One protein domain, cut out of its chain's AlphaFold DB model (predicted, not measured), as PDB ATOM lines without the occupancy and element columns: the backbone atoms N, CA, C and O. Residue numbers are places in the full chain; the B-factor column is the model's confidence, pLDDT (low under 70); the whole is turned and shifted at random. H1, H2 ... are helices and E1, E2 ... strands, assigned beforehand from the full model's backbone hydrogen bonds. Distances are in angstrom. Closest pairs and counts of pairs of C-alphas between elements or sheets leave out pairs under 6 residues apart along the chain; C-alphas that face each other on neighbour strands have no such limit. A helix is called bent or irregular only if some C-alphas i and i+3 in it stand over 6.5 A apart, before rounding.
ATOM      1  N   VAL A 219     -43.775   8.971 -46.067       94.94
ATOM      2  CA  VAL A 219     -44.358   9.236 -44.751       94.94
ATOM      3  C   VAL A 219     -45.599  10.119 -44.864       94.94
ATOM      4  O   VAL A 219     -46.582   9.873 -44.159       94.94
ATOM      5  N   ASP A 220     -45.615  11.056 -45.811       94.50
ATOM      6  CA  ASP A 220     -46.677  12.059 -45.944       94.50
ATOM      7  C   ASP A 220     -47.995  11.481 -46.456       94.50
ATOM      8  O   ASP A 220     -49.042  12.116 -46.332       94.50
ATOM      9  N   TYR A 221     -47.965  10.245 -46.958       96.25
ATOM     10  CA  TYR A 221     -49.127   9.501 -47.440       96.25
ATOM     11  C   TYR A 221     -49.641   8.474 -46.432       96.25
ATOM     12  O   TYR A 221     -50.616   7.789 -46.727       96.25
ATOM     13  N   ALA A 222     -49.021   8.325 -45.257       97.38
ATOM     14  CA  ALA A 222     -49.350   7.241 -44.338       97.38
ATOM     15  C   ALA A 222     -49.788   7.714 -42.948       97.38
ATOM     16  O   ALA A 222     -49.231   8.644 -42.367       97.38
ATOM     17  N   LEU A 223     -50.758   7.001 -42.370       97.56
ATOM     18  CA  LEU A 223     -51.072   7.051 -40.941       97.56
ATOM     19  C   LEU A 223     -50.751   5.710 -40.291       97.56
ATOM     20  O   LEU A 223     -51.029   4.650 -40.844       97.56
ATOM     21  N   HIS A 224     -50.204   5.757 -39.084       97.56
ATOM     22  CA  HIS A 224     -50.020   4.586 -38.245       97.56
ATOM     23  C   HIS A 224     -51.286   4.353 -37.422       97.56
ATOM     24  O   HIS A 224     -51.662   5.197 -36.603       97.56
ATOM     25  N   ILE A 225     -51.918   3.200 -37.602       97.56
ATOM     26  CA  ILE A 225     -53.065   2.761 -36.808       97.56
ATOM     27  C   ILE A 225     -52.628   1.654 -35.849       97.56
ATOM     28  O   ILE A 225     -51.903   0.749 -36.243       97.56
ATOM     29  N   SER A 226     -53.053   1.733 -34.590       96.69
ATOM     30  CA  SER A 226     -52.756   0.735 -33.555       96.69
ATOM     31  C   SER A 226     -54.011   0.304 -32.806       96.69
ATOM     32  O   SER A 226     -54.897   1.131 -32.568       96.69
ATOM     33  N   GLY A 227     -54.031  -0.941 -32.332       95.94
ATOM     34  CA  GLY A 227     -55.156  -1.533 -31.596       95.94
ATOM     35  C   GLY A 227     -56.058  -2.425 -32.453       95.94
ATOM     36  O   GLY A 227     -57.136  -2.807 -32.003       95.94
ATOM     37  N   LEU A 228     -55.633  -2.757 -33.674       97.19
ATOM     38  CA  LEU A 228     -56.353  -3.687 -34.540       97.19
ATOM     39  C   LEU A 228     -56.381  -5.101 -33.924       97.19
ATOM     40  O   LEU A 228     -55.436  -5.491 -33.226       97.19
ATOM     41  N   PRO A 229     -57.428  -5.903 -34.190       96.69
ATOM     42  CA  PRO A 229     -57.423  -7.314 -33.827       96.69
ATOM     43  C   PRO A 229     -56.247  -8.023 -34.501       96.69
ATOM     44  O   PRO A 229     -56.054  -7.909 -35.709       96.69
ATOM     45  N   ARG A 230     -55.486  -8.810 -33.737       96.38
ATOM     46  CA  ARG A 230     -54.313  -9.533 -34.263       96.38
ATOM     47  C   ARG A 230     -54.654 -10.575 -35.327       96.38
ATOM     48  O   ARG A 230     -53.794 -10.933 -36.123       96.38
ATOM     49  N   GLU A 231     -55.894 -11.051 -35.336       96.19
ATOM     50  CA  GLU A 231     -56.389 -12.019 -36.320       96.19
ATOM     51  C   GLU A 231     -56.819 -11.350 -37.641       96.19
ATOM     52  O   GLU A 231     -57.052 -12.037 -38.635       96.19
ATOM     53  N   CYS A 232     -56.904 -10.013 -37.674       95.94
ATOM     54  CA  CYS A 232     -57.279  -9.254 -38.859       95.94
ATOM     55  C   CYS A 232     -56.076  -9.111 -39.802       95.94
ATOM     56  O   CYS A 232     -55.311  -8.150 -39.733       95.94
ATOM     57  N   THR A 233     -55.890 -10.115 -40.656       96.50
ATOM     58  CA  THR A 233     -54.744 -10.237 -41.574       96.50
ATOM     59  C   THR A 233     -55.133 -10.106 -43.049       96.50
ATOM     60  O   THR A 233     -54.389 -10.556 -43.919       96.50
ATOM     61  N   ASP A 234     -56.321  -9.574 -43.343       96.12
ATOM     62  CA  ASP A 234     -56.798  -9.302 -44.702       96.12
ATOM     63  C   ASP A 234     -56.718  -7.796 -44.984       96.12
ATOM     64  O   ASP A 234     -57.583  -7.014 -44.583       96.12
ATOM     65  N   GLU A 235     -55.647  -7.382 -45.661       96.62
ATOM     66  CA  GLU A 235     -55.391  -5.989 -46.012       96.62
ATOM     67  C   GLU A 235     -56.444  -5.414 -46.960       96.62
ATOM     68  O   GLU A 235     -56.730  -4.221 -46.873       96.62
ATOM     69  N   ALA A 236     -57.042  -6.217 -47.847       95.38
ATOM     70  CA  ALA A 236     -58.040  -5.734 -48.803       95.38
ATOM     71  C   ALA A 236     -59.370  -5.432 -48.097       95.38
ATOM     72  O   ALA A 236     -59.981  -4.378 -48.323       95.38
ATOM     73  N   LEU A 237     -59.779  -6.317 -47.182       95.62
ATOM     74  CA  LEU A 237     -60.938  -6.097 -46.321       95.62
ATOM     75  C   LEU A 237     -60.724  -4.886 -45.404       95.62
ATOM     76  O   LEU A 237     -61.592  -4.016 -45.331       95.62
ATOM     77  N   LEU A 238     -59.553  -4.789 -44.762       96.62
ATOM     78  CA  LEU A 238     -59.188  -3.645 -43.920       96.62
ATOM     79  C   LEU A 238     -59.170  -2.331 -44.699       96.62
ATOM     80  O   LEU A 238     -59.687  -1.332 -44.206       96.62
ATOM     81  N   THR A 239     -58.608  -2.327 -45.909       96.69
ATOM     82  CA  THR A 239     -58.579  -1.150 -46.790       96.69
ATOM     83  C   THR A 239     -59.998  -0.681 -47.093       96.69
ATOM     84  O   THR A 239     -60.312   0.489 -46.881       96.69
ATOM     85  N   SER A 240     -60.877  -1.601 -47.500       96.06
ATOM     86  CA  SER A 240     -62.275  -1.294 -47.831       96.06
ATOM     87  C   SER A 240     -63.051  -0.771 -46.617       96.06
ATOM     88  O   SER A 240     -63.762   0.229 -46.713       96.06
ATOM     89  N   TRP A 241     -62.881  -1.415 -45.457       96.69
ATOM     90  CA  TRP A 241     -63.520  -1.008 -44.205       96.69
ATOM     91  C   TRP A 241     -63.055   0.379 -43.739       96.69
ATOM     92  O   TRP A 241     -63.888   1.224 -43.398       96.69
ATOM     93  N   LEU A 242     -61.742   0.636 -43.751       97.06
ATOM     94  CA  LEU A 242     -61.168   1.932 -43.383       97.06
ATOM     95  C   LEU A 242     -61.637   3.032 -44.329       97.06
ATOM     96  O   LEU A 242     -62.058   4.092 -43.875       97.06
ATOM     97  N   GLU A 243     -61.612   2.777 -45.634       96.81
ATOM     98  CA  GLU A 243     -62.064   3.737 -46.631       96.81
ATOM     99  C   GLU A 243     -63.545   4.094 -46.441       96.81
ATOM    100  O   GLU A 243     -63.901   5.273 -46.429       96.81
ATOM    101  N   GLU A 244     -64.416   3.109 -46.206       96.44
ATOM    102  CA  GLU A 244     -65.829   3.356 -45.906       96.44
ATOM    103  C   GLU A 244     -66.018   4.133 -44.592       96.44
ATOM    104  O   GLU A 244     -66.840   5.054 -44.517       96.44
ATOM    105  N   ALA A 245     -65.266   3.792 -43.543       96.31
ATOM    106  CA  ALA A 245     -65.294   4.521 -42.278       96.31
ATOM    107  C   ALA A 245     -64.864   5.986 -42.461       96.31
ATOM    108  O   ALA A 245     -65.545   6.895 -41.981       96.31
ATOM    109  N   PHE A 246     -63.792   6.235 -43.216       97.19
ATOM    110  CA  PHE A 246     -63.292   7.582 -43.478       97.19
ATOM    111  C   PHE A 246     -64.217   8.399 -44.373       97.19
ATOM    112  O   PHE A 246     -64.428   9.575 -44.096       97.19
ATOM    113  N   ARG A 247     -64.831   7.801 -45.400       96.38
ATOM    114  CA  ARG A 247     -65.818   8.493 -46.250       96.38
ATOM    115  C   ARG A 247     -67.085   8.873 -45.485       96.38
ATOM    116  O   ARG A 247     -67.684   9.903 -45.782       96.38
ATOM    117  N   ARG A 248     -67.494   8.072 -44.492       96.19
ATOM    118  CA  ARG A 248     -68.604   8.424 -43.587       96.19
ATOM    119  C   ARG A 248     -68.236   9.570 -42.647       96.19
ATOM    120  O   ARG A 248     -69.064  10.447 -42.422       96.19
ATOM    121  N   ALA A 249     -67.011   9.566 -42.125       95.88
ATOM    122  CA  ALA A 249     -66.494  10.613 -41.247       95.88
ATOM    123  C   ALA A 249     -66.255  11.945 -41.986       95.88
ATOM    124  O   ALA A 249     -66.585  13.014 -41.476       95.88
ATOM    125  N   VAL A 250     -65.724  11.874 -43.209       96.44
ATOM    126  CA  VAL A 250     -65.339  13.012 -44.052       96.44
ATOM    127  C   VAL A 250     -66.053  12.904 -45.411       96.44
ATOM    128  O   VAL A 250     -65.448  12.514 -46.413       96.44
ATOM    129  N   PRO A 251     -67.360  13.226 -45.479       93.31
ATOM    130  CA  PRO A 251     -68.165  13.037 -46.690       93.31
ATOM    131  C   PRO A 251     -67.867  14.059 -47.795       93.31
ATOM    132  O   PRO A 251     -68.236  13.841 -48.954       93.31
ATOM    133  N   GLU A 252     -67.228  15.177 -47.441       92.75
ATOM    134  CA  GLU A 252     -66.916  16.277 -48.347       92.75
ATOM    135  C   GLU A 252     -66.000  15.826 -49.484       92.75
ATOM    136  O   GLU A 252     -64.902  15.306 -49.272       92.75
ATOM    137  N   LYS A 253     -66.434  16.075 -50.722       89.12
ATOM    138  CA  LYS A 253     -65.621  15.786 -51.901       89.12
ATOM    139  C   LYS A 253     -64.450  16.758 -51.989       89.12
ATOM    140  O   LYS A 253     -64.608  17.970 -51.849       89.12
ATOM    141  N   CYS A 254     -63.277  16.214 -52.269       83.31
ATOM    142  CA  CYS A 254     -62.062  16.966 -52.516       83.31
ATOM    143  C   CYS A 254     -61.970  17.289 -54.010       83.31
ATOM    144  O   CYS A 254     -62.071  16.381 -54.840       83.31
ATOM    145  N   GLN A 255     -61.757  18.555 -54.377       83.00
ATOM    146  CA  GLN A 255     -61.345  18.858 -55.749       83.00
ATOM    147  C   GLN A 255     -59.962  18.245 -55.978       83.00
ATOM    148  O   GLN A 255     -59.025  18.512 -55.228       83.00
ATOM    149  N   ARG A 256     -59.864  17.384 -56.991       83.06
ATOM    150  CA  ARG A 256     -58.620  16.720 -57.378       83.06
ATOM    151  C   ARG A 256     -57.929  17.534 -58.471       83.06
ATOM    152  O   ARG A 256     -58.618  18.218 -59.234       83.06
ATOM    153  N   PRO A 257     -56.594  17.462 -58.576       71.25
ATOM    154  CA  PRO A 257     -55.908  18.065 -59.705       71.25
ATOM    155  C   PRO A 257     -56.446  17.434 -60.999       71.25
ATOM    156  O   PRO A 257     -56.613  16.214 -61.072       71.25
ATOM    157  N   PRO A 258     -56.720  18.237 -62.041       66.31
ATOM    158  CA  PRO A 258     -57.299  17.744 -63.289       66.31
ATOM    159  C   PRO A 258     -56.322  16.909 -64.126       66.31
ATOM    160  O   PRO A 258     -56.717  16.405 -65.169       66.31
ATOM    161  N   LYS A 259     -55.053  16.789 -63.715       64.62
ATOM    162  CA  LYS A 259     -54.014  16.060 -64.440       64.62
ATOM    163  C   LYS A 259     -53.516  14.916 -63.580       64.62
ATOM    164  O   LYS A 259     -52.950  15.167 -62.524       64.62
ATOM    165  N   VAL A 260     -53.657  13.694 -64.076       59.53
ATOM    166  CA  VAL A 260     -52.706  12.640 -63.738       59.53
ATOM    167  C   VAL A 260     -52.066  12.131 -64.998       59.53
ATOM    168  O   VAL A 260     -52.740  11.855 -65.988       59.53
ATOM    169  N   ILE A 261     -50.747  12.032 -64.937       58.91
ATOM    170  CA  ILE A 261     -49.952  11.383 -65.961       58.91
ATOM    171  C   ILE A 261     -50.098   9.887 -65.691       58.91
ATOM    172  O   ILE A 261     -49.338   9.293 -64.928       58.91
ATOM    173  N   SER A 262     -51.136   9.274 -66.261       55.50
ATOM    174  CA  SER A 262     -51.215   7.817 -66.329       55.50
ATOM    175  C   SER A 262     -50.040   7.344 -67.178       55.50
ATOM    176  O   SER A 262     -50.061   7.469 -68.397       55.50
ATOM    177  N   ARG A 263     -48.984   6.820 -66.544       58.53
ATOM    178  CA  ARG A 263     -47.764   6.343 -67.221       58.53
ATOM    179  C   ARG A 263     -47.965   4.997 -67.934       58.53
ATOM    180  O   ARG A 263     -47.047   4.181 -67.970       58.53
ATOM    181  N   SER A 264     -49.152   4.741 -68.478       52.53
ATOM    182  CA  SER A 264     -49.469   3.517 -69.217       52.53
ATOM    183  C   SER A 264     -48.815   3.586 -70.603       52.53
ATOM    184  O   SER A 264     -49.269   4.358 -71.443       52.53
ATOM    185  N   PRO A 265     -47.744   2.829 -70.903       51.28
ATOM    186  CA  PRO A 265     -47.148   2.843 -72.236       51.28
ATOM    187  C   PRO A 265     -48.017   1.991 -73.182       51.28
ATOM    188  O   PRO A 265     -48.367   0.879 -72.781       51.28
ATOM    189  N   PRO A 266     -48.308   2.397 -74.436       51.06
ATOM    190  CA  PRO A 266     -47.830   3.561 -75.185       51.06
ATOM    191  C   PRO A 266     -48.944   4.577 -75.523       51.06
ATOM    192  O   PRO A 266     -48.815   5.294 -76.514       51.06
ATOM    193  N   GLU A 267     -50.051   4.603 -74.781       51.38
ATOM    194  CA  GLU A 267     -51.148   5.522 -75.090       51.38
ATOM    195  C   GLU A 267     -50.739   6.961 -74.759       51.38
ATOM    196  O   GLU A 267     -50.063   7.218 -73.764       51.38
ATOM    197  N   ARG A 274     -60.091  14.650 -63.629       66.88
ATOM    198  CA  ARG A 274     -60.573  13.878 -62.481       66.88
ATOM    199  C   ARG A 274     -61.773  14.565 -61.825       66.88
ATOM    200  O   ARG A 274     -61.655  15.723 -61.416       66.88
ATOM    201  N   PRO A 275     -62.925  13.885 -61.683       75.31
ATOM    202  CA  PRO A 275     -64.017  14.423 -60.890       75.31
ATOM    203  C   PRO A 275     -63.582  14.537 -59.425       75.31
ATOM    204  O   PRO A 275     -62.734  13.782 -58.949       75.31
ATOM    205  N   ALA A 276     -64.188  15.469 -58.690       82.25
ATOM    206  CA  ALA A 276     -63.999  15.541 -57.247       82.25
ATOM    207  C   ALA A 276     -64.381  14.193 -56.609       82.25
ATOM    208  O   ALA A 276     -65.502  13.708 -56.808       82.25
ATOM    209  N   SER A 277     -63.461  13.599 -55.852       85.62
ATOM    210  CA  SER A 277     -63.653  12.304 -55.198       85.62
ATOM    211  C   SER A 277     -63.675  12.454 -53.680       85.62
ATOM    212  O   SER A 277     -63.280  13.484 -53.126       85.62
ATOM    213  N   GLN A 278     -64.228  11.452 -53.003       91.38
ATOM    214  CA  GLN A 278     -64.153  11.355 -51.545       91.38
ATOM    215  C   GLN A 278     -62.762  10.856 -51.128       91.38
ATOM    216  O   GLN A 278     -61.904  10.658 -51.987       91.38
ATOM    217  N   VAL A 279     -62.545  10.665 -49.825       95.00
ATOM    218  CA  VAL A 279     -61.318  10.061 -49.286       95.00
ATOM    219  C   VAL A 279     -61.003   8.745 -50.003       95.00
ATOM    220  O   VAL A 279     -61.886   7.889 -50.133       95.00
ATOM    221  N   GLU A 280     -59.752   8.608 -50.445       94.75
ATOM    222  CA  GLU A 280     -59.230   7.419 -51.116       94.75
ATOM    223  C   GLU A 280     -58.066   6.798 -50.337       94.75
ATOM    224  O   GLU A 280     -56.997   7.400 -50.174       94.75
ATOM    225  N   VAL A 281     -58.267   5.557 -49.890       96.25
ATOM    226  CA  VAL A 281     -57.216   4.738 -49.276       96.25
ATOM    227  C   VAL A 281     -56.583   3.894 -50.378       96.25
ATOM    228  O   VAL A 281     -57.262   3.128 -51.054       96.25
ATOM    229  N   PHE A 282     -55.278   4.053 -50.586       96.00
ATOM    230  CA  PHE A 282     -54.523   3.279 -51.569       96.00
ATOM    231  C   PHE A 282     -54.317   1.831 -51.111       96.00
ATOM    232  O   PHE A 282     -54.430   0.907 -51.913       96.00
ATOM    233  N   GLY A 283     -54.027   1.629 -49.824       96.69
ATOM    234  CA  GLY A 283     -53.844   0.301 -49.251       96.69
ATOM    235  C   GLY A 283     -53.482   0.326 -47.772       96.69
ATOM    236  O   GLY A 283     -53.302   1.385 -47.170       96.69
ATOM    237  N   VAL A 284     -53.337  -0.862 -47.194       97.69
ATOM    238  CA  VAL A 284     -52.893  -1.062 -45.813       97.69
ATOM    239  C   VAL A 284     -51.671  -1.973 -45.817       97.69
ATOM    240  O   VAL A 284     -51.688  -3.027 -46.442       97.69
ATOM    241  N   SER A 285     -50.618  -1.580 -45.102       97.94
ATOM    242  CA  SER A 285     -49.442  -2.417 -44.846       97.94
ATOM    243  C   SER A 285     -49.465  -2.874 -43.389       97.94
ATOM    244  O   SER A 285     -49.173  -2.093 -42.479       97.94
ATOM    245  N   LEU A 286     -49.874  -4.123 -43.157       97.88
ATOM    246  CA  LEU A 286     -49.970  -4.707 -41.818       97.88
ATOM    247  C   LEU A 286     -48.589  -4.963 -41.212       97.88
ATOM    248  O   LEU A 286     -47.696  -5.513 -41.860       97.88
ATOM    249  N   CYS A 287     -48.427  -4.640 -39.931       97.94
ATOM    250  CA  CYS A 287     -47.283  -5.105 -39.164       97.94
ATOM    251  C   CYS A 287     -47.552  -6.539 -38.700       97.94
ATOM    252  O   CYS A 287     -48.377  -6.771 -37.819       97.94
ATOM    253  N   TYR A 288     -46.860  -7.506 -39.295       98.06
ATOM    254  CA  TYR A 288     -46.945  -8.910 -38.899       98.06
ATOM    255  C   TYR A 288     -46.030  -9.204 -37.702       98.06
ATOM    256  O   TYR A 288     -44.918  -8.682 -37.611       98.06
ATOM    257  N   ASP A 289     -46.486 -10.056 -36.787       97.25
ATOM    258  CA  ASP A 289     -45.676 -10.603 -35.701       97.25
ATOM    259  C   ASP A 289     -45.010 -11.897 -36.171       97.25
ATOM    260  O   ASP A 289     -45.576 -12.986 -36.094       97.25
ATOM    261  N   TYR A 290     -43.807 -11.754 -36.721       97.25
ATOM    262  CA  TYR A 290     -43.003 -12.866 -37.225       97.25
ATOM    263  C   TYR A 290     -41.622 -12.911 -36.561       97.25
ATOM    264  O   TYR A 290     -40.669 -13.419 -37.146       97.25
ATOM    265  N   VAL A 291     -41.490 -12.391 -35.332       95.56
ATOM    266  CA  VAL A 291     -40.208 -12.361 -34.597       95.56
ATOM    267  C   VAL A 291     -39.606 -13.766 -34.484       95.56
ATOM    268  O   VAL A 291     -38.415 -13.948 -34.738       95.56
ATOM    269  N   ASP A 292     -40.438 -14.760 -34.166       95.50
ATOM    270  CA  ASP A 292     -40.015 -16.157 -34.009       95.50
ATOM    271  C   ASP A 292     -39.750 -16.861 -35.352       95.50
ATOM    272  O   ASP A 292     -39.026 -17.851 -35.400       95.50
ATOM    273  N   GLN A 293     -40.290 -16.324 -36.451       96.50
ATOM    274  CA  GLN A 293     -40.182 -16.870 -37.811       96.50
ATOM    275  C   GLN A 293     -39.275 -16.013 -38.711       96.50
ATOM    276  O   GLN A 293     -39.217 -16.218 -39.922       96.50
ATOM    277  N   TRP A 294     -38.543 -15.047 -38.142       95.75
ATOM    278  CA  TRP A 294     -37.756 -14.072 -38.903       95.75
ATOM    279  C   TRP A 294     -36.768 -14.735 -39.863       95.75
ATOM    280  O   TRP A 294     -36.688 -14.330 -41.018       95.75
ATOM    281  N   ALA A 295     -36.069 -15.781 -39.417       95.62
ATOM    282  CA  ALA A 295     -35.115 -16.501 -40.255       95.62
ATOM    283  C   ALA A 295     -35.784 -17.202 -41.453       95.62
ATOM    284  O   ALA A 295     -35.182 -17.289 -42.520       95.62
ATOM    285  N   GLU A 296     -37.021 -17.686 -41.296       96.69
ATOM    286  CA  GLU A 296     -37.772 -18.333 -42.379       96.69
ATOM    287  C   GLU A 296     -38.288 -17.310 -43.392       96.69
ATOM    288  O   GLU A 296     -38.157 -17.521 -44.598       96.69
ATOM    289  N   VAL A 297     -38.816 -16.181 -42.907       97.19
ATOM    290  CA  VAL A 297     -39.249 -15.059 -43.751       97.19
ATOM    291  C   VAL A 297     -38.061 -14.476 -44.522       97.19
ATOM    292  O   VAL A 297     -38.175 -14.245 -45.722       97.19
ATOM    293  N   ASP A 298     -36.909 -14.280 -43.875       95.38
ATOM    294  CA  ASP A 298     -35.692 -13.762 -44.517       95.38
ATOM    295  C   ASP A 298     -35.137 -14.734 -45.578       95.38
ATOM    296  O   ASP A 298     -34.790 -14.308 -46.681       95.38
ATOM    297  N   ASP A 299     -35.145 -16.046 -45.311       94.62
ATOM    298  CA  ASP A 299     -34.776 -17.082 -46.293       94.62
ATOM    299  C   ASP A 299     -35.735 -17.108 -47.499       94.62
ATOM    300  O   ASP A 299     -35.283 -17.192 -48.644       94.62
ATOM    301  N   ALA A 300     -37.049 -16.986 -47.273       96.75
ATOM    302  CA  ALA A 300     -38.044 -16.901 -48.347       96.75
ATOM    303  C   ALA A 300     -37.859 -15.635 -49.203       96.75
ATOM    304  O   ALA A 300     -37.855 -15.704 -50.435       96.75
ATOM    305  N   MET A 301     -37.636 -14.482 -48.562       96.62
ATOM    306  CA  MET A 301     -37.330 -13.224 -49.250       96.62
ATOM    307  C   MET A 301     -36.065 -13.317 -50.088       96.62
ATOM    308  O   MET A 301     -36.026 -12.829 -51.218       96.62
ATOM    309  N   TRP A 302     -35.029 -13.942 -49.536       93.12
ATOM    310  CA  TRP A 302     -33.773 -14.138 -50.234       93.12
ATOM    311  C   TRP A 302     -33.966 -14.955 -51.515       93.12
ATOM    312  O   TRP A 302     -33.569 -14.514 -52.593       93.12
ATOM    313  N   LYS A 303     -34.636 -16.107 -51.417       94.06
ATOM    314  CA  LYS A 303     -34.930 -16.965 -52.574       94.06
ATOM    315  C   LYS A 303     -35.772 -16.247 -53.625       94.06
ATOM    316  O   LYS A 303     -35.542 -16.430 -54.821       94.06
ATOM    317  N   LEU A 304     -36.719 -15.408 -53.197       95.44
ATOM    318  CA  LEU A 304     -37.493 -14.562 -54.100       95.44
ATOM    319  C   LEU A 304     -36.584 -13.587 -54.866       95.44
ATOM    320  O   LEU A 304     -36.658 -13.537 -56.092       95.44
ATOM    321  N   MET A 305     -35.704 -12.856 -54.177       94.38
ATOM    322  CA  MET A 305     -34.779 -11.914 -54.821       94.38
ATOM    323  C   MET A 305     -33.798 -12.606 -55.772       94.38
ATOM    324  O   MET A 305     -33.627 -12.150 -56.900       94.38
ATOM    325  N   GLU A 306     -33.202 -13.724 -55.352       92.31
ATOM    326  CA  GLU A 306     -32.295 -14.517 -56.188       92.31
ATOM    327  C   GLU A 306     -32.992 -14.963 -57.479       92.31
ATOM    328  O   GLU A 306     -32.458 -14.819 -58.581       92.31
ATOM    329  N   ARG A 307     -34.232 -15.446 -57.371       92.31
ATOM    330  CA  ARG A 307     -35.018 -15.801 -58.550       92.31
ATOM    331  C   ARG A 307     -35.308 -14.588 -59.428       92.31
ATOM    332  O   ARG A 307     -35.194 -14.688 -60.646       92.31
ATOM    333  N   MET A 308     -35.693 -13.458 -58.838       93.06
ATOM    334  CA  MET A 308     -35.975 -12.239 -59.594       93.06
ATOM    335  C   MET A 308     -34.766 -11.787 -60.411       93.06
ATOM    336  O   MET A 308     -34.948 -11.317 -61.531       93.06
ATOM    337  N   GLU A 309     -33.553 -11.948 -59.881       91.62
ATOM    338  CA  GLU A 309     -32.304 -11.678 -60.599       91.62
ATOM    339  C   GLU A 309     -32.102 -12.624 -61.775       91.62
ATOM    340  O   GLU A 309     -31.824 -12.168 -62.887       91.62
ATOM    341  N   VAL A 310     -32.295 -13.927 -61.563       90.44
ATOM    342  CA  VAL A 310     -32.174 -14.930 -62.628       90.44
ATOM    343  C   VAL A 310     -33.201 -14.683 -63.732       90.44
ATOM    344  O   VAL A 310     -32.843 -14.631 -64.910       90.44
ATOM    345  N   ASP A 311     -34.467 -14.478 -63.367       90.81
ATOM    346  CA  ASP A 311     -35.556 -14.229 -64.314       90.81
ATOM    347  C   ASP A 311     -35.308 -12.938 -65.101       90.81
ATOM    348  O   ASP A 311     -35.505 -12.887 -66.317       90.81
ATOM    349  N   MET A 312     -34.816 -11.899 -64.429       89.75
ATOM    350  CA  MET A 312     -34.440 -10.638 -65.055       89.75
ATOM    351  C   MET A 312     -33.277 -10.802 -66.037       89.75
ATOM    352  O   MET A 312     -33.350 -10.289 -67.153       89.75
ATOM    353  N   HIS A 313     -32.239 -11.556 -65.672       86.81
ATOM    354  CA  HIS A 313     -31.119 -11.856 -66.563       86.81
ATOM    355  C   HIS A 313     -31.551 -12.674 -67.784       86.81
ATOM    356  O   HIS A 313     -31.163 -12.347 -68.909       86.81
ATOM    357  N   ARG A 314     -32.409 -13.680 -67.580       88.50
ATOM    358  CA  ARG A 314     -32.971 -14.507 -68.653       88.50
ATOM    359  C   ARG A 314     -33.791 -13.667 -69.631       88.50
ATOM    360  O   ARG A 314     -33.594 -13.765 -70.843       88.50
ATOM    361  N   LYS A 315     -34.674 -12.803 -69.117       91.06
ATOM    362  CA  LYS A 315     -35.516 -11.909 -69.931       91.06
ATOM    363  C   LYS A 315     -34.689 -10.843 -70.665       91.06
ATOM    364  O   LYS A 315     -34.995 -10.530 -71.811       91.06
ATOM    365  N   ALA A 316     -33.609 -10.340 -70.063       87.44
ATOM    366  CA  ALA A 316     -32.732  -9.336 -70.671       87.44
ATOM    367  C   ALA A 316     -31.907  -9.852 -71.872       87.44
ATOM    368  O   ALA A 316     -31.243  -9.046 -72.524       87.44
ATOM    369  N   LYS A 317     -31.919 -11.169 -72.164       83.94
ATOM    370  CA  LYS A 317     -31.155 -11.821 -73.254       83.94
ATOM    371  C   LYS A 317     -29.685 -11.395 -73.302       83.94
ATOM    372  O   LYS A 317     -29.116 -11.154 -74.365       83.94
ATOM    373  N   CYS A 318     -29.077 -11.213 -72.137       73.44
ATOM    374  CA  CYS A 318     -27.739 -10.661 -72.071       73.44
ATOM    375  C   CYS A 318     -26.713 -11.803 -72.010       73.44
ATOM    376  O   CYS A 318     -26.341 -12.252 -70.930       73.44
ATOM    377  N   ASP A 319     -26.243 -12.245 -73.184       57.97
ATOM    378  CA  ASP A 319     -25.376 -13.425 -73.403       57.97
ATOM    379  C   ASP A 319     -24.025 -13.412 -72.650       57.97
ATOM    380  O   ASP A 319     -23.279 -14.388 -72.673       57.97
ATOM    381  N   LYS A 320     -23.676 -12.305 -71.984       61.72
ATOM    382  CA  LYS A 320     -22.392 -12.103 -71.289       61.72
ATOM    383  C   LYS A 320     -22.442 -12.237 -69.761       61.72
ATOM    384  O   LYS A 320     -21.413 -12.024 -69.118       61.72
ATOM    385  N   TRP A 321     -23.590 -12.534 -69.150       61.12
ATOM    386  CA  TRP A 321     -23.718 -12.478 -67.686       61.12
ATOM    387  C   TRP A 321     -23.576 -13.842 -67.010       61.12
ATOM    388  O   TRP A 321     -24.066 -14.849 -67.497       61.12
ATOM    389  N   LEU A 322     -22.901 -13.846 -65.853       60.66
ATOM    390  CA  LEU A 322     -22.553 -15.042 -65.070       60.66
ATOM    391  C   LEU A 322     -23.713 -15.626 -64.230       60.66
ATOM    392  O   LEU A 322     -23.462 -16.469 -63.373       60.66
ATOM    393  N   PHE A 323     -24.949 -15.155 -64.403       67.50
ATOM    394  CA  PHE A 323     -26.101 -15.718 -63.695       67.50
ATOM    395  C   PHE A 323     -26.706 -16.825 -64.552       67.50
ATOM    396  O   PHE A 323     -27.491 -16.563 -65.461       67.50
ATOM    397  N   ASP A 324     -26.302 -18.060 -64.276       71.94
ATOM    398  CA  ASP A 324     -26.982 -19.243 -64.780       71.94
ATOM    399  C   ASP A 324     -27.791 -19.907 -63.660       71.94
ATOM    400  O   ASP A 324     -27.584 -19.650 -62.468       71.94
ATOM    401  N   ASP A 325     -28.716 -20.784 -64.039       77.06
ATOM    402  CA  ASP A 325     -29.514 -21.544 -63.078       77.06
ATOM    403  C   ASP A 325     -28.612 -22.350 -62.122       77.06
ATOM    404  O   ASP A 325     -28.967 -22.532 -60.960       77.06
ATOM    405  N   GLN A 326     -27.415 -22.766 -62.568       78.44
ATOM    406  CA  GLN A 326     -26.453 -23.553 -61.782       78.44
ATOM    407  C   GLN A 326     -25.832 -22.772 -60.624       78.44
ATOM    408  O   GLN A 326     -25.375 -23.358 -59.637       78.44
ATOM    409  N   SER A 327     -25.805 -21.451 -60.737       73.44
ATOM    410  CA  SER A 327     -25.227 -20.575 -59.739       73.44
ATOM    411  C   SER A 327     -26.126 -20.413 -58.507       73.44
ATOM    412  O   SER A 327     -25.617 -20.144 -57.416       73.44
ATOM    413  N   THR A 328     -27.420 -20.704 -58.638       82.81
ATOM    414  CA  THR A 328     -28.445 -20.416 -57.628       82.81
ATOM    415  C   THR A 328     -28.411 -21.331 -56.398       82.81
ATOM    416  O   THR A 328     -27.963 -22.485 -56.461       82.81
ATOM    417  N   THR A 329     -28.953 -20.866 -55.270       81.62
ATOM    418  CA  THR A 329     -29.194 -21.690 -54.073       81.62
ATOM    419  C   THR A 329     -30.028 -22.927 -54.421       81.62
ATOM    420  O   THR A 329     -29.772 -24.009 -53.888       81.62
ATOM    421  N   ALA A 330     -30.971 -22.799 -55.364       83.62
ATOM    422  CA  ALA A 330     -31.761 -23.912 -55.888       83.62
ATOM    423  C   ALA A 330     -30.865 -25.004 -56.492       83.62
ATOM    424  O   ALA A 330     -30.896 -26.151 -56.039       83.62
ATOM    425  N   ALA A 331     -29.966 -24.641 -57.411       83.06
ATOM    426  CA  ALA A 331     -29.051 -25.602 -58.016       83.06
ATOM    427  C   ALA A 331     -28.097 -26.256 -57.008       83.06
ATOM    428  O   ALA A 331     -27.720 -27.412 -57.185       83.06
ATOM    429  N   TYR A 332     -27.722 -25.564 -55.925       81.75
ATOM    430  CA  TYR A 332     -26.942 -26.187 -54.847       81.75
ATOM    431  C   TYR A 332     -27.723 -27.292 -54.124       81.75
ATOM    432  O   TYR A 332     -27.153 -28.326 -53.778       81.75
ATOM    433  N   ARG A 333     -29.032 -27.103 -53.934       85.44
ATOM    434  CA  ARG A 333     -29.929 -28.115 -53.357       85.44
ATOM    435  C   ARG A 333     -30.280 -29.235 -54.343       85.44
ATOM    436  O   ARG A 333     -31.024 -30.138 -53.979       85.44
ATOM    437  N   GLY A 334     -29.763 -29.188 -55.576       90.00
ATOM    438  CA  GLY A 334     -30.168 -30.098 -56.646       90.00
ATOM    439  C   GLY A 334     -31.624 -29.896 -57.072       90.00
ATOM    440  O   GLY A 334     -32.230 -30.823 -57.595       90.00
ATOM    441  N   MET A 335     -32.175 -28.707 -56.819       92.69
ATOM    442  CA  MET A 335     -33.542 -28.325 -57.150       92.69
ATOM    443  C   MET A 335     -33.538 -27.334 -58.313       92.69
ATOM    444  O   MET A 335     -32.653 -26.486 -58.444       92.69
ATOM    445  N   SER A 336     -34.561 -27.407 -59.148       92.44
ATOM    446  CA  SER A 336     -34.883 -26.357 -60.108       92.44
ATOM    447  C   SER A 336     -35.474 -25.133 -59.398       92.44
ATOM    448  O   SER A 336     -36.062 -25.232 -58.320       92.44
ATOM    449  N   LEU A 337     -35.377 -23.958 -60.026       91.06
ATOM    450  CA  LEU A 337     -36.007 -22.737 -59.502       91.06
ATOM    451  C   LEU A 337     -37.532 -22.872 -59.357       91.06
ATOM    452  O   LEU A 337     -38.109 -22.278 -58.451       91.06
ATOM    453  N   ALA A 338     -38.171 -23.674 -60.213       92.38
ATOM    454  CA  ALA A 338     -39.604 -23.950 -60.144       92.38
ATOM    455  C   ALA A 338     -39.974 -24.848 -58.948       92.38
ATOM    456  O   ALA A 338     -41.029 -24.665 -58.344       92.38
ATOM    457  N   GLU A 339     -39.117 -25.807 -58.586       94.56
ATOM    458  CA  GLU A 339     -39.308 -26.630 -57.384       94.56
ATOM    459  C   GLU A 339     -39.149 -25.797 -56.116       94.56
ATOM    460  O   GLU A 339     -40.012 -25.872 -55.244       94.56
ATOM    461  N   VAL A 340     -38.115 -24.949 -56.050       93.75
ATOM    462  CA  VAL A 340     -37.944 -24.009 -54.933       93.75
ATOM    463  C   VAL A 340     -39.130 -23.054 -54.852       93.75
ATOM    464  O   VAL A 340     -39.675 -22.861 -53.776       93.75
ATOM    465  N   GLU A 341     -39.595 -22.499 -55.975       94.94
ATOM    466  CA  GLU A 341     -40.806 -21.671 -55.994       94.94
ATOM    467  C   GLU A 341     -42.022 -22.406 -55.430       94.94
ATOM    468  O   GLU A 341     -42.781 -21.806 -54.675       94.94
ATOM    469  N   ARG A 342     -42.228 -23.676 -55.792       95.69
ATOM    470  CA  ARG A 342     -43.367 -24.457 -55.301       95.69
ATOM    471  C   ARG A 342     -43.265 -24.713 -53.798       95.69
ATOM    472  O   ARG A 342     -44.266 -24.564 -53.104       95.69
ATOM    473  N   GLU A 343     -42.075 -25.062 -53.304       95.88
ATOM    474  CA  GLU A 343     -41.804 -25.242 -51.868       95.88
ATOM    475  C   GLU A 343     -42.076 -23.942 -51.098       95.88
ATOM    476  O   GLU A 343     -42.825 -23.939 -50.120       95.88
ATOM    477  N   GLU A 344     -41.545 -22.819 -51.589       96.62
ATOM    478  CA  GLU A 344     -41.784 -21.499 -51.009       96.62
ATOM    479  C   GLU A 344     -43.254 -21.109 -51.062       96.62
ATOM    480  O   GLU A 344     -43.788 -20.603 -50.079       96.62
ATOM    481  N   ARG A 345     -43.943 -21.386 -52.173       96.56
ATOM    482  CA  ARG A 345     -45.363 -21.077 -52.304       96.56
ATOM    483  C   ARG A 345     -46.184 -21.812 -51.257       96.56
ATOM    484  O   ARG A 345     -47.010 -21.183 -50.605       96.56
ATOM    485  N   GLN A 346     -45.946 -23.108 -51.069       96.62
ATOM    486  CA  GLN A 346     -46.649 -23.903 -50.060       96.62
ATOM    487  C   GLN A 346     -46.363 -23.384 -48.648       96.62
ATOM    488  O   GLN A 346     -47.291 -23.172 -47.866       96.62
ATOM    489  N   ARG A 347     -45.088 -23.111 -48.350       96.81
ATOM    490  CA  ARG A 347     -44.646 -22.579 -47.057       96.81
ATOM    491  C   ARG A 347     -45.280 -21.223 -46.743       96.81
ATOM    492  O   ARG A 347     -45.865 -21.054 -45.681       96.81
ATOM    493  N   VAL A 348     -45.209 -20.278 -47.677       97.38
ATOM    494  CA  VAL A 348     -45.760 -18.926 -47.519       97.38
ATOM    495  C   VAL A 348     -47.288 -18.944 -47.495       97.38
ATOM    496  O   VAL A 348     -47.890 -18.211 -46.719       97.38
ATOM    497  N   THR A 349     -47.941 -19.789 -48.299       97.31
ATOM    498  CA  THR A 349     -49.409 -19.921 -48.276       97.31
ATOM    499  C   THR A 349     -49.889 -20.357 -46.897       97.31
ATOM    500  O   THR A 349     -50.848 -19.785 -46.383       97.31
ATOM    501  N   ALA A 350     -49.170 -21.274 -46.240       97.25
ATOM    502  CA  ALA A 350     -49.476 -21.664 -44.869       97.25
ATOM    503  C   ALA A 350     -49.413 -20.480 -43.884       97.25
ATOM    504  O   ALA A 350     -50.167 -20.461 -42.919       97.25
ATOM    505  N   TRP A 351     -48.591 -19.455 -44.110       97.69
ATOM    506  CA  TRP A 351     -48.547 -18.281 -43.228       97.69
ATOM    507  C   TRP A 351     -49.786 -17.387 -43.310       97.69
ATOM    508  O   TRP A 351     -50.006 -16.583 -42.407       97.69
ATOM    509  N   PHE A 352     -50.597 -17.503 -44.359       96.94
ATOM    510  CA  PHE A 352     -51.767 -16.643 -44.565       96.94
ATOM    511  C   PHE A 352     -53.091 -17.411 -44.610       96.94
ATOM    512  O   PHE A 352     -54.148 -16.789 -44.542       96.94
ATOM    513  N   ASP A 353     -53.037 -18.738 -44.692       95.69
ATOM    514  CA  ASP A 353     -54.199 -19.620 -44.656       95.69
ATOM    515  C   ASP A 353     -54.634 -19.905 -43.207       95.69
ATOM    516  O   ASP A 353     -53.840 -20.346 -42.373       95.69
ATOM    517  N   ASP A 354     -55.918 -19.688 -42.916       94.06
ATOM    518  CA  ASP A 354     -56.535 -19.970 -41.614       94.06
ATOM    519  C   ASP A 354     -56.455 -21.452 -41.218       94.06
ATOM    520  O   ASP A 354     -56.484 -21.785 -40.032       94.06
ATOM    521  N   SER A 355     -56.338 -22.353 -42.195       95.56
ATOM    522  CA  SER A 355     -56.358 -23.799 -41.964       95.56
ATOM    523  C   SER A 355     -55.017 -24.392 -41.510       95.56
ATOM    524  O   SER A 355     -54.987 -25.514 -41.001       95.56
ATOM    525  N   SER A 356     -53.906 -23.665 -41.657       92.75
ATOM    526  CA  SER A 356     -52.556 -24.232 -41.529       92.75
ATOM    527  C   SER A 356     -52.054 -24.393 -40.087       92.75
ATOM    528  O   SER A 356     -51.075 -25.100 -39.849       92.75
ATOM    529  N   GLY A 357     -52.649 -23.680 -39.124       94.44
ATOM    530  CA  GLY A 357     -52.116 -23.535 -37.762       94.44
ATOM    531  C   GLY A 357     -50.819 -22.711 -37.653       94.44
ATOM    532  O   GLY A 357     -50.416 -22.369 -36.544       94.44
ATOM    533  N   CYS A 358     -50.199 -22.344 -38.780       94.94
ATOM    534  CA  CYS A 358     -48.973 -21.544 -38.881       94.94
ATOM    535  C   CYS A 358     -49.244 -20.099 -39.323       94.94
ATOM    536  O   CYS A 358     -48.311 -19.388 -39.700       94.94
ATOM    537  N   LYS A 359     -50.510 -19.668 -39.304       96.81
ATOM    538  CA  LYS A 359     -50.919 -18.332 -39.732       96.81
ATOM    539  C   LYS A 359     -50.164 -17.248 -38.954       96.81
ATOM    540  O   LYS A 359     -50.223 -17.195 -37.722       96.81
ATOM    541  N   LEU A 360     -49.481 -16.367 -39.681       97.38
ATOM    542  CA  LEU A 360     -48.859 -15.169 -39.135       97.38
ATOM    543  C   LEU A 360     -49.940 -14.230 -38.619       97.38
ATOM    544  O   LEU A 360     -50.887 -13.895 -39.330       97.38
ATOM    545  N   LYS A 361     -49.778 -13.773 -37.382       97.19
ATOM    546  CA  LYS A 361     -50.694 -12.817 -36.761       97.19
ATOM    547  C   LYS A 361     -50.217 -11.393 -37.005       97.19
ATOM    548  O   LYS A 361     -49.022 -11.150 -37.157       97.19
ATOM    549  N   GLY A 362     -51.137 -10.440 -36.995       97.25
ATOM    550  CA  GLY A 362     -50.790  -9.027 -36.890       97.25
ATOM    551  C   GLY A 362     -50.281  -8.684 -35.487       97.25
ATOM    552  O   GLY A 362     -50.655  -9.311 -34.494       97.25
ATOM    553  N   THR A 363     -49.472  -7.635 -35.373       97.00
ATOM    554  CA  THR A 363     -49.069  -7.062 -34.076       97.00
ATOM    555  C   THR A 363     -50.213  -6.282 -33.417       97.00
ATOM    556  O   THR A 363     -50.204  -6.069 -32.200       97.00
ATOM    557  N   GLY A 364     -51.221  -5.914 -34.218       96.50
ATOM    558  CA  GLY A 364     -52.267  -4.942 -33.902       96.50
ATOM    559  C   GLY A 364     -51.974  -3.546 -34.463       96.50
ATOM    560  O   GLY A 364     -52.780  -2.640 -34.257       96.50
ATOM    561  N   ASP A 365     -50.853  -3.388 -35.173       97.56
ATOM    562  CA  ASP A 365     -50.438  -2.145 -35.814       97.56
ATOM    563  C   ASP A 365     -50.454  -2.276 -37.347       97.56
ATOM    564  O   ASP A 365     -50.233  -3.359 -37.901       97.56
ATOM    565  N   ALA A 366     -50.714  -1.172 -38.045       97.94
ATOM    566  CA  ALA A 366     -50.648  -1.101 -39.501       97.94
ATOM    567  C   ALA A 366     -50.334   0.315 -39.995       97.94
ATOM    568  O   ALA A 366     -50.543   1.305 -39.287       97.94
ATOM    569  N   PHE A 367     -49.892   0.412 -41.246       98.25
ATOM    570  CA  PHE A 367     -49.757   1.673 -41.968       98.25
ATOM    571  C   PHE A 367     -50.883   1.798 -42.992       98.25
ATOM    572  O   PHE A 367     -50.985   0.988 -43.912       98.25
ATOM    573  N   VAL A 368     -51.734   2.804 -42.820       98.12
ATOM    574  CA  VAL A 368     -52.834   3.138 -43.727       98.12
ATOM    575  C   VAL A 368     -52.324   4.149 -44.736       98.12
ATOM    576  O   VAL A 368     -51.962   5.260 -44.357       98.12
ATOM    577  N   ILE A 369     -52.276   3.753 -46.002       97.88
ATOM    578  CA  ILE A 369     -51.674   4.525 -47.084       97.88
ATOM    579  C   ILE A 369     -52.800   5.195 -47.856       97.88
ATOM    580  O   ILE A 369     -53.678   4.527 -48.403       97.88
ATOM    581  N   PHE A 370     -52.781   6.515 -47.909       96.94
ATOM    582  CA  PHE A 370     -53.721   7.327 -48.663       96.94
ATOM    583  C   PHE A 370     -53.186   7.555 -50.066       96.94
ATOM    584  O   PHE A 370     -51.979   7.654 -50.278       96.94
ATOM    585  N   ARG A 371     -54.088   7.683 -51.040       94.50
ATOM    586  CA  ARG A 371     -53.673   8.066 -52.395       94.50
ATOM    587  C   ARG A 371     -53.178   9.516 -52.442       94.50
ATOM    588  O   ARG A 371     -52.292   9.831 -53.232       94.50
ATOM    589  N   TYR A 372     -53.738  10.378 -51.589       93.19
ATOM    590  CA  TYR A 372     -53.441  11.808 -51.520       93.19
ATOM    591  C   TYR A 372     -53.158  12.259 -50.085       93.19
ATOM    592  O   TYR A 372     -53.894  11.908 -49.160       93.19
ATOM    593  N   ILE A 373     -52.180  13.150 -49.924       93.31
ATOM    594  CA  ILE A 373     -51.805  13.751 -48.632       93.31
ATOM    595  C   ILE A 373     -52.980  14.524 -48.016       93.31
ATOM    596  O   ILE A 373     -53.273  14.396 -46.830       93.31
ATOM    597  N   ALA A 374     -53.745  15.251 -48.838       91.94
ATOM    598  CA  ALA A 374     -54.920  15.996 -48.378       91.94
ATOM    599  C   ALA A 374     -55.991  15.109 -47.712       91.94
ATOM    600  O   ALA A 374     -56.689  15.562 -46.806       91.94
ATOM    601  N   ASP A 375     -56.126  13.852 -48.145       94.88
ATOM    602  CA  ASP A 375     -57.085  12.918 -47.548       94.88
ATOM    603  C   ASP A 375     -56.601  12.448 -46.177       94.88
ATOM    604  O   ASP A 375     -57.378  12.454 -45.220       94.88
ATOM    605  N   LYS A 376     -55.307  12.119 -46.077       95.25
ATOM    606  CA  LYS A 376     -54.630  11.782 -44.820       95.25
ATOM    607  C   LYS A 376     -54.841  12.882 -43.777       95.25
ATOM    608  O   LYS A 376     -55.309  12.596 -42.675       95.25
ATOM    609  N   GLU A 377     -54.555  14.134 -44.138       93.88
ATOM    610  CA  GLU A 377     -54.668  15.285 -43.232       93.88
ATOM    611  C   GLU A 377     -56.103  15.519 -42.750       93.88
ATOM    612  O   GLU A 377     -56.342  15.725 -41.561       93.88
ATOM    613  N   ARG A 378     -57.094  15.416 -43.644       94.12
ATOM    614  CA  ARG A 378     -58.511  15.550 -43.267       94.12
ATOM    615  C   ARG A 378     -58.955  14.461 -42.301       94.12
ATOM    616  O   ARG A 378     -59.652  14.750 -41.328       94.12
ATOM    617  N   VAL A 379     -58.559  13.214 -42.561       96.50
ATOM    618  CA  VAL A 379     -58.877  12.085 -41.679       96.50
ATOM    619  C   VAL A 379     -58.210  12.264 -40.318       96.50
ATOM    620  O   VAL A 379     -58.870  12.080 -39.296       96.50
ATOM    621  N   LEU A 380     -56.942  12.682 -40.282       95.94
ATOM    622  CA  LEU A 380     -56.222  12.938 -39.036       95.94
ATOM    623  C   LEU A 380     -56.849  14.096 -38.242       95.94
ATOM    624  O   LEU A 380     -57.069  13.971 -37.037       95.94
ATOM    625  N   GLN A 381     -57.207  15.195 -38.909       95.44
ATOM    626  CA  GLN A 381     -57.889  16.335 -38.293       95.44
ATOM    627  C   GLN A 381     -59.253  15.936 -37.708       95.44
ATOM    628  O   GLN A 381     -59.589  16.324 -36.581       95.44
ATOM    629  N   TYR A 382     -60.031  15.141 -38.448       96.88
ATOM    630  CA  TYR A 382     -61.314  14.631 -37.975       96.88
ATOM    631  C   TYR A 382     -61.137  13.685 -36.780       96.88
ATOM    632  O   TYR A 382     -61.852  13.831 -35.788       96.88
ATOM    633  N   PHE A 383     -60.160  12.771 -36.839       96.75
ATOM    634  CA  PHE A 383     -59.824  11.850 -35.748       96.75
ATOM    635  C   PHE A 383     -59.430  12.592 -34.470       96.75
ATOM    636  O   PHE A 383     -59.956  12.291 -33.404       96.75
ATOM    637  N   ASN A 384     -58.579  13.615 -34.575       95.88
ATOM    638  CA  ASN A 384     -58.175  14.437 -33.432       95.88
ATOM    639  C   ASN A 384     -59.365  15.140 -32.757       95.88
ATOM    640  O   ASN A 384     -59.319  15.414 -31.559       95.88
ATOM    641  N   SER A 385     -60.430  15.416 -33.515       97.44
ATOM    642  CA  SER A 385     -61.664  16.020 -33.001       97.44
ATOM    643  C   SER A 385     -62.674  14.982 -32.492       97.44
ATOM    644  O   SER A 385     -63.520  15.317 -31.668       97.44
ATOM    645  N   ASN A 386     -62.600  13.732 -32.967       97.06
ATOM    646  CA  ASN A 386     -63.578  12.670 -32.710       97.06
ATOM    647  C   ASN A 386     -62.893  11.295 -32.538       97.06
ATOM    648  O   ASN A 386     -63.151  10.393 -33.331       97.06
ATOM    649  N   PRO A 387     -62.029  11.080 -31.533       95.25
ATOM    650  CA  PRO A 387     -61.196   9.871 -31.448       95.25
ATOM    651  C   PRO A 387     -62.000   8.558 -31.418       95.25
ATOM    652  O   PRO A 387     -61.519   7.528 -31.881       95.25
ATOM    653  N   ASP A 388     -63.247   8.600 -30.945       94.75
ATOM    654  CA  ASP A 388     -64.121   7.429 -30.826       94.75
ATOM    655  C   ASP A 388     -64.833   7.039 -32.135       94.75
ATOM    656  O   ASP A 388     -65.580   6.062 -32.145       94.75
ATOM    657  N   PHE A 389     -64.653   7.770 -33.248       95.44
ATOM    658  CA  PHE A 389     -65.354   7.446 -34.503       95.44
ATOM    659  C   PHE A 389     -64.872   6.123 -35.118       95.44
ATOM    660  O   PHE A 389     -65.622   5.457 -35.837       95.44
ATOM    661  N   LEU A 390     -63.617   5.748 -34.851       94.44
ATOM    662  CA  LEU A 390     -62.967   4.593 -35.454       94.44
ATOM    663  C   LEU A 390     -62.941   3.416 -34.470       94.44
ATOM    664  O   LEU A 390     -61.956   3.183 -33.773       94.44
ATOM    665  N   ASN A 391     -64.033   2.652 -34.447       93.25
ATOM    666  CA  ASN A 391     -64.137   1.404 -33.689       93.25
ATOM    667  C   ASN A 391     -64.231   0.222 -34.652       93.25
ATOM    668  O   ASN A 391     -65.167   0.132 -35.450       93.25
ATOM    669  N   HIS A 392     -63.263  -0.689 -34.580       93.56
ATOM    670  CA  HIS A 392     -63.336  -1.944 -35.323       93.56
ATOM    671  C   HIS A 392     -64.293  -2.901 -34.597       93.56
ATOM    672  O   HIS A 392     -64.164  -3.051 -33.381       93.56
ATOM    673  N   PRO A 393     -65.230  -3.562 -35.301       92.19
ATOM    674  CA  PRO A 393     -66.246  -4.413 -34.674       92.19
ATOM    675  C   PRO A 393     -65.637  -5.538 -33.825       92.19
ATOM    676  O   PRO A 393     -66.131  -5.826 -32.740       92.19
ATOM    677  N   ASP A 394     -64.520  -6.103 -34.286       92.50
ATOM    678  CA  ASP A 394     -63.818  -7.194 -33.597       92.50
ATOM    679  C   ASP A 394     -62.660  -6.729 -32.696       92.50
ATOM    680  O   ASP A 394     -61.906  -7.559 -32.181       92.50
ATOM    681  N   ALA A 395     -62.440  -5.416 -32.537       86.62
ATOM    682  CA  ALA A 395     -61.351  -4.948 -31.681       86.62
ATOM    683  C   ALA A 395     -61.651  -5.263 -30.209       86.62
ATOM    684  O   ALA A 395     -62.781  -5.081 -29.751       86.62
ATOM    685  N   PRO A 396     -60.644  -5.696 -29.430       78.56
ATOM    686  CA  PRO A 396     -60.807  -5.966 -28.010       78.56
ATOM    687  C   PRO A 396     -61.049  -4.665 -27.223       78.56
ATOM    688  O   PRO A 396     -60.135  -4.094 -26.642       78.56
ATOM    689  N   SER A 397     -62.302  -4.200 -27.179       74.69
ATOM    690  CA  SER A 397     -62.882  -3.204 -26.253       74.69
ATOM    691  C   SER A 397     -62.171  -1.843 -26.076       74.69
ATOM    692  O   SER A 397     -62.541  -1.088 -25.179       74.69
ATOM    693  N   GLY A 398     -61.186  -1.494 -26.908       84.19
ATOM    694  CA  GLY A 398     -60.479  -0.211 -26.868       84.19
ATOM    695  C   GLY A 398     -60.603   0.562 -28.186       84.19
ATOM    696  O   GLY A 398     -60.621  -0.072 -29.243       84.19
ATOM    697  N   PRO A 399     -60.670   1.907 -28.146       90.31
ATOM    698  CA  PRO A 399     -60.668   2.725 -29.354       90.31
ATOM    699  C   PRO A 399     -59.346   2.557 -30.108       90.31
ATOM    700  O   PRO A 399     -58.274   2.424 -29.505       90.31
ATOM    701  N   LEU A 400     -59.420   2.577 -31.438       95.69
ATOM    702  CA  LEU A 400     -58.230   2.545 -32.280       95.69
ATOM    703  C   LEU A 400     -57.462   3.860 -32.145       95.69
ATOM    704  O   LEU A 400     -58.043   4.936 -32.044       95.69
ATOM    705  N   SER A 401     -56.134   3.781 -32.152       96.12
ATOM    706  CA  SER A 401     -55.269   4.962 -32.089       96.12
ATOM    707  C   SER A 401     -54.683   5.224 -33.467       96.12
ATOM    708  O   SER A 401     -53.874   4.429 -33.944       96.12
ATOM    709  N   LEU A 402     -55.035   6.360 -34.062       96.88
ATOM    710  CA  LEU A 402     -54.478   6.843 -35.320       96.88
ATOM    711  C   LEU A 402     -53.415   7.914 -35.040       96.88
ATOM    712  O   LEU A 402     -53.624   8.800 -34.209       96.88
ATOM    713  N   ARG A 403     -52.245   7.811 -35.676       96.00
ATOM    714  CA  ARG A 403     -51.107   8.721 -35.469       96.00
ATOM    715  C   ARG A 403     -50.403   9.028 -36.790       96.00
ATOM    716  O   ARG A 403     -50.370   8.154 -37.655       96.00
ATOM    717  N   PRO A 404     -49.777  10.208 -36.932       95.31
ATOM    718  CA  PRO A 404     -48.861  10.458 -38.036       95.31
ATOM    719  C   PRO A 404     -47.673   9.488 -37.988       95.31
ATOM    720  O   PRO A 404     -47.252   9.020 -36.919       95.31
ATOM    721  N   VAL A 405     -47.150   9.171 -39.167       94.44
ATOM    722  CA  VAL A 405     -45.936   8.372 -39.331       94.44
ATOM    723  C   VAL A 405     -44.724   9.308 -39.313       94.44
ATOM    724  O   VAL A 405     -44.834  10.478 -39.640       94.44
ATOM    725  N   PHE A 406     -43.565   8.809 -38.882       91.06
ATOM    726  CA  PHE A 406     -42.330   9.604 -38.768       91.06
ATOM    727  C   PHE A 406     -41.115   8.819 -39.266       91.06
ATOM    728  O   PHE A 406     -40.037   8.900 -38.693       91.06
ATOM    729  N   SER A 407     -41.288   7.904 -40.202       92.31
ATOM    730  CA  SER A 407     -40.200   7.022 -40.619       92.31
ATOM    731  C   SER A 407     -40.517   6.481 -41.988       92.31
ATOM    732  O   SER A 407     -41.600   5.932 -42.162       92.31
ATOM    733  N   GLU A 408     -39.582   6.592 -42.922       95.81
ATOM    734  CA  GLU A 408     -39.755   6.008 -44.248       95.81
ATOM    735  C   GLU A 408     -39.892   4.486 -44.183       95.81
ATOM    736  O   GLU A 408     -39.273   3.865 -43.306       95.81
ATOM    737  N   PRO A 409     -40.587   3.854 -45.145       97.19
ATOM    738  CA  PRO A 409     -40.729   2.404 -45.197       97.19
ATOM    739  C   PRO A 409     -39.398   1.628 -45.096       97.19
ATOM    740  O   PRO A 409     -39.341   0.680 -44.308       97.19
ATOM    741  N   PRO A 410     -38.296   2.021 -45.779       96.94
ATOM    742  CA  PRO A 410     -36.998   1.353 -45.637       96.94
ATOM    743  C   PRO A 410     -36.336   1.511 -44.260       96.94
ATOM    744  O   PRO A 410     -35.390   0.792 -43.949       96.94
ATOM    745  N   THR A 411     -36.785   2.465 -43.437       96.44
ATOM    746  CA  THR A 411     -36.254   2.704 -42.079       96.44
ATOM    747  C   THR A 411     -37.022   1.950 -40.994       96.44
ATOM    748  O   THR A 411     -36.657   2.012 -39.814       96.44
ATOM    749  N   VAL A 412     -38.082   1.233 -41.373       97.44
ATOM    750  CA  VAL A 412     -38.837   0.364 -40.473       97.44
ATOM    751  C   VAL A 412     -38.171  -1.010 -40.428       97.44
ATOM    752  O   VAL A 412     -38.043  -1.709 -41.430       97.44
ATOM    753  N   HIS A 413     -37.759  -1.426 -39.235       97.25
ATOM    754  CA  HIS A 413     -37.301  -2.785 -38.971       97.25
ATOM    755  C   HIS A 413     -38.522  -3.683 -38.760       97.25
ATOM    756  O   HIS A 413     -38.934  -3.936 -37.626       97.25
ATOM    757  N   TRP A 414     -39.115  -4.150 -39.860       97.62
ATOM    758  CA  TRP A 414     -40.366  -4.922 -39.867       97.62
ATOM    759  C   TRP A 414     -40.347  -6.139 -38.933       97.62
ATOM    760  O   TRP A 414     -41.327  -6.403 -38.243       97.62
ATOM    761  N   TRP A 415     -39.198  -6.804 -38.795       96.69
ATOM    762  CA  TRP A 415     -39.026  -7.962 -37.909       96.69
ATOM    763  C   TRP A 415     -39.041  -7.608 -36.411       96.69
ATOM    764  O   TRP A 415     -39.049  -8.498 -35.568       96.69
ATOM    765  N   HIS A 416     -39.040  -6.321 -36.053       97.00
ATOM    766  CA  HIS A 416     -39.196  -5.838 -34.679       97.00
ATOM    767  C   HIS A 416     -40.553  -5.199 -34.399       97.00
ATOM    768  O   HIS A 416     -40.788  -4.793 -33.260       97.00
ATOM    769  N   ALA A 417     -41.449  -5.111 -35.385       95.75
ATOM    770  CA  ALA A 417     -42.753  -4.481 -35.193       95.75
ATOM    771  C   ALA A 417     -43.567  -5.155 -34.068       95.75
ATOM    772  O   ALA A 417     -44.302  -4.480 -33.353       95.75
TER     773      ALA A 417
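Overview. This is residues 219 to 267 and 274 to 417 of the 927 residues of the protein "Hypothetical protein" of Pyrodinium bahamense (UniProt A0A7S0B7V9). A twisted four-stranded antiparallel sheet with helices H1 and H5 over one face makes one lobe; a second, looser lobe away from the sheet holds H2 and H4 side by side, with little H3 near them. The printed part has 193 residues, in the order E1 H1 E2 H2 H3 H4 E3 H5 E4, a mixed class; the sheet order is E2 E3 E1 E4. The whole is loose, radius of gyration of the C-alphas 20.9 A, spanning 60 by 47 by 29 A.

Along the chain. The strands are E2, residues 281 to 289, 23.5 A; E3, 361 to 370, 23.6 A, which bends by 76 degrees at residue 364; E1, 222 to 226, beginning at C-alpha 222 (-49.350, 7.241, -44.338); and E4, 401 to 404, ending at C-alpha 404 (-48.861, 10.458, -38.036). The helices are H1, 235 to 249; H5, 373 to 385; H2, 291 to 315, 35.6 A, irregular with C-alphas 292 and 295 7.9 A apart; H3, 329 to 332; and H4, 337 to 352, 22.6 A.

Arrangement. N 285 and O 367 of E2 and E3 are 2.9 A apart, N 223 and O 368 of E1 and E3 2.9 A, and N 224 and O 403 of E1 and E4 2.8 A, each within hydrogen-bond range. H1 and H5 are on one face of the sheet, two layers, at heights of 9.3 A and 8.9 A over the sheet. E3, H5 and E4 form a split strand-helix-strand unit, two strands running the same way with E1 between them, its crossover right-handed. H1 and H5 only just touch, with 3 pairs of C-alphas within 8 A, the closest those of Phe 246 and Val 379, 6.6 A. H2 and H4 are close but not clearly touching, the closest C-alphas being those of Ala 300 and Glu 344, 6.5 A, at a steep tilt of 37 degrees, only just past shallow, opposite ways. H3 and H4 touch only at the corner, and only just, with 3 pairs of C-alphas within 8 A, the closest those of Ala 330 and Leu 337, 5.7 A. Every O i to N i+4 pair is within hydrogen-bond range in H1 and H5, against 19 of 21 in H2 and 10 of 12 in H4; H3 is too short for such a pair.

Size, cuts and confidence. The farthest C-alphas, of Asp 319 and Ser 385, are 61.8 A apart. Residues 268 to 273 are not printed, with 17.8 A between C-alphas 267 and 274. The links H2 to H3 and H5 to E4 are long. Residues 261 to 267 and 315 to 320 stand free. The pLDDT is under 70 at residues 258 to 267, 274 and 319 to 323.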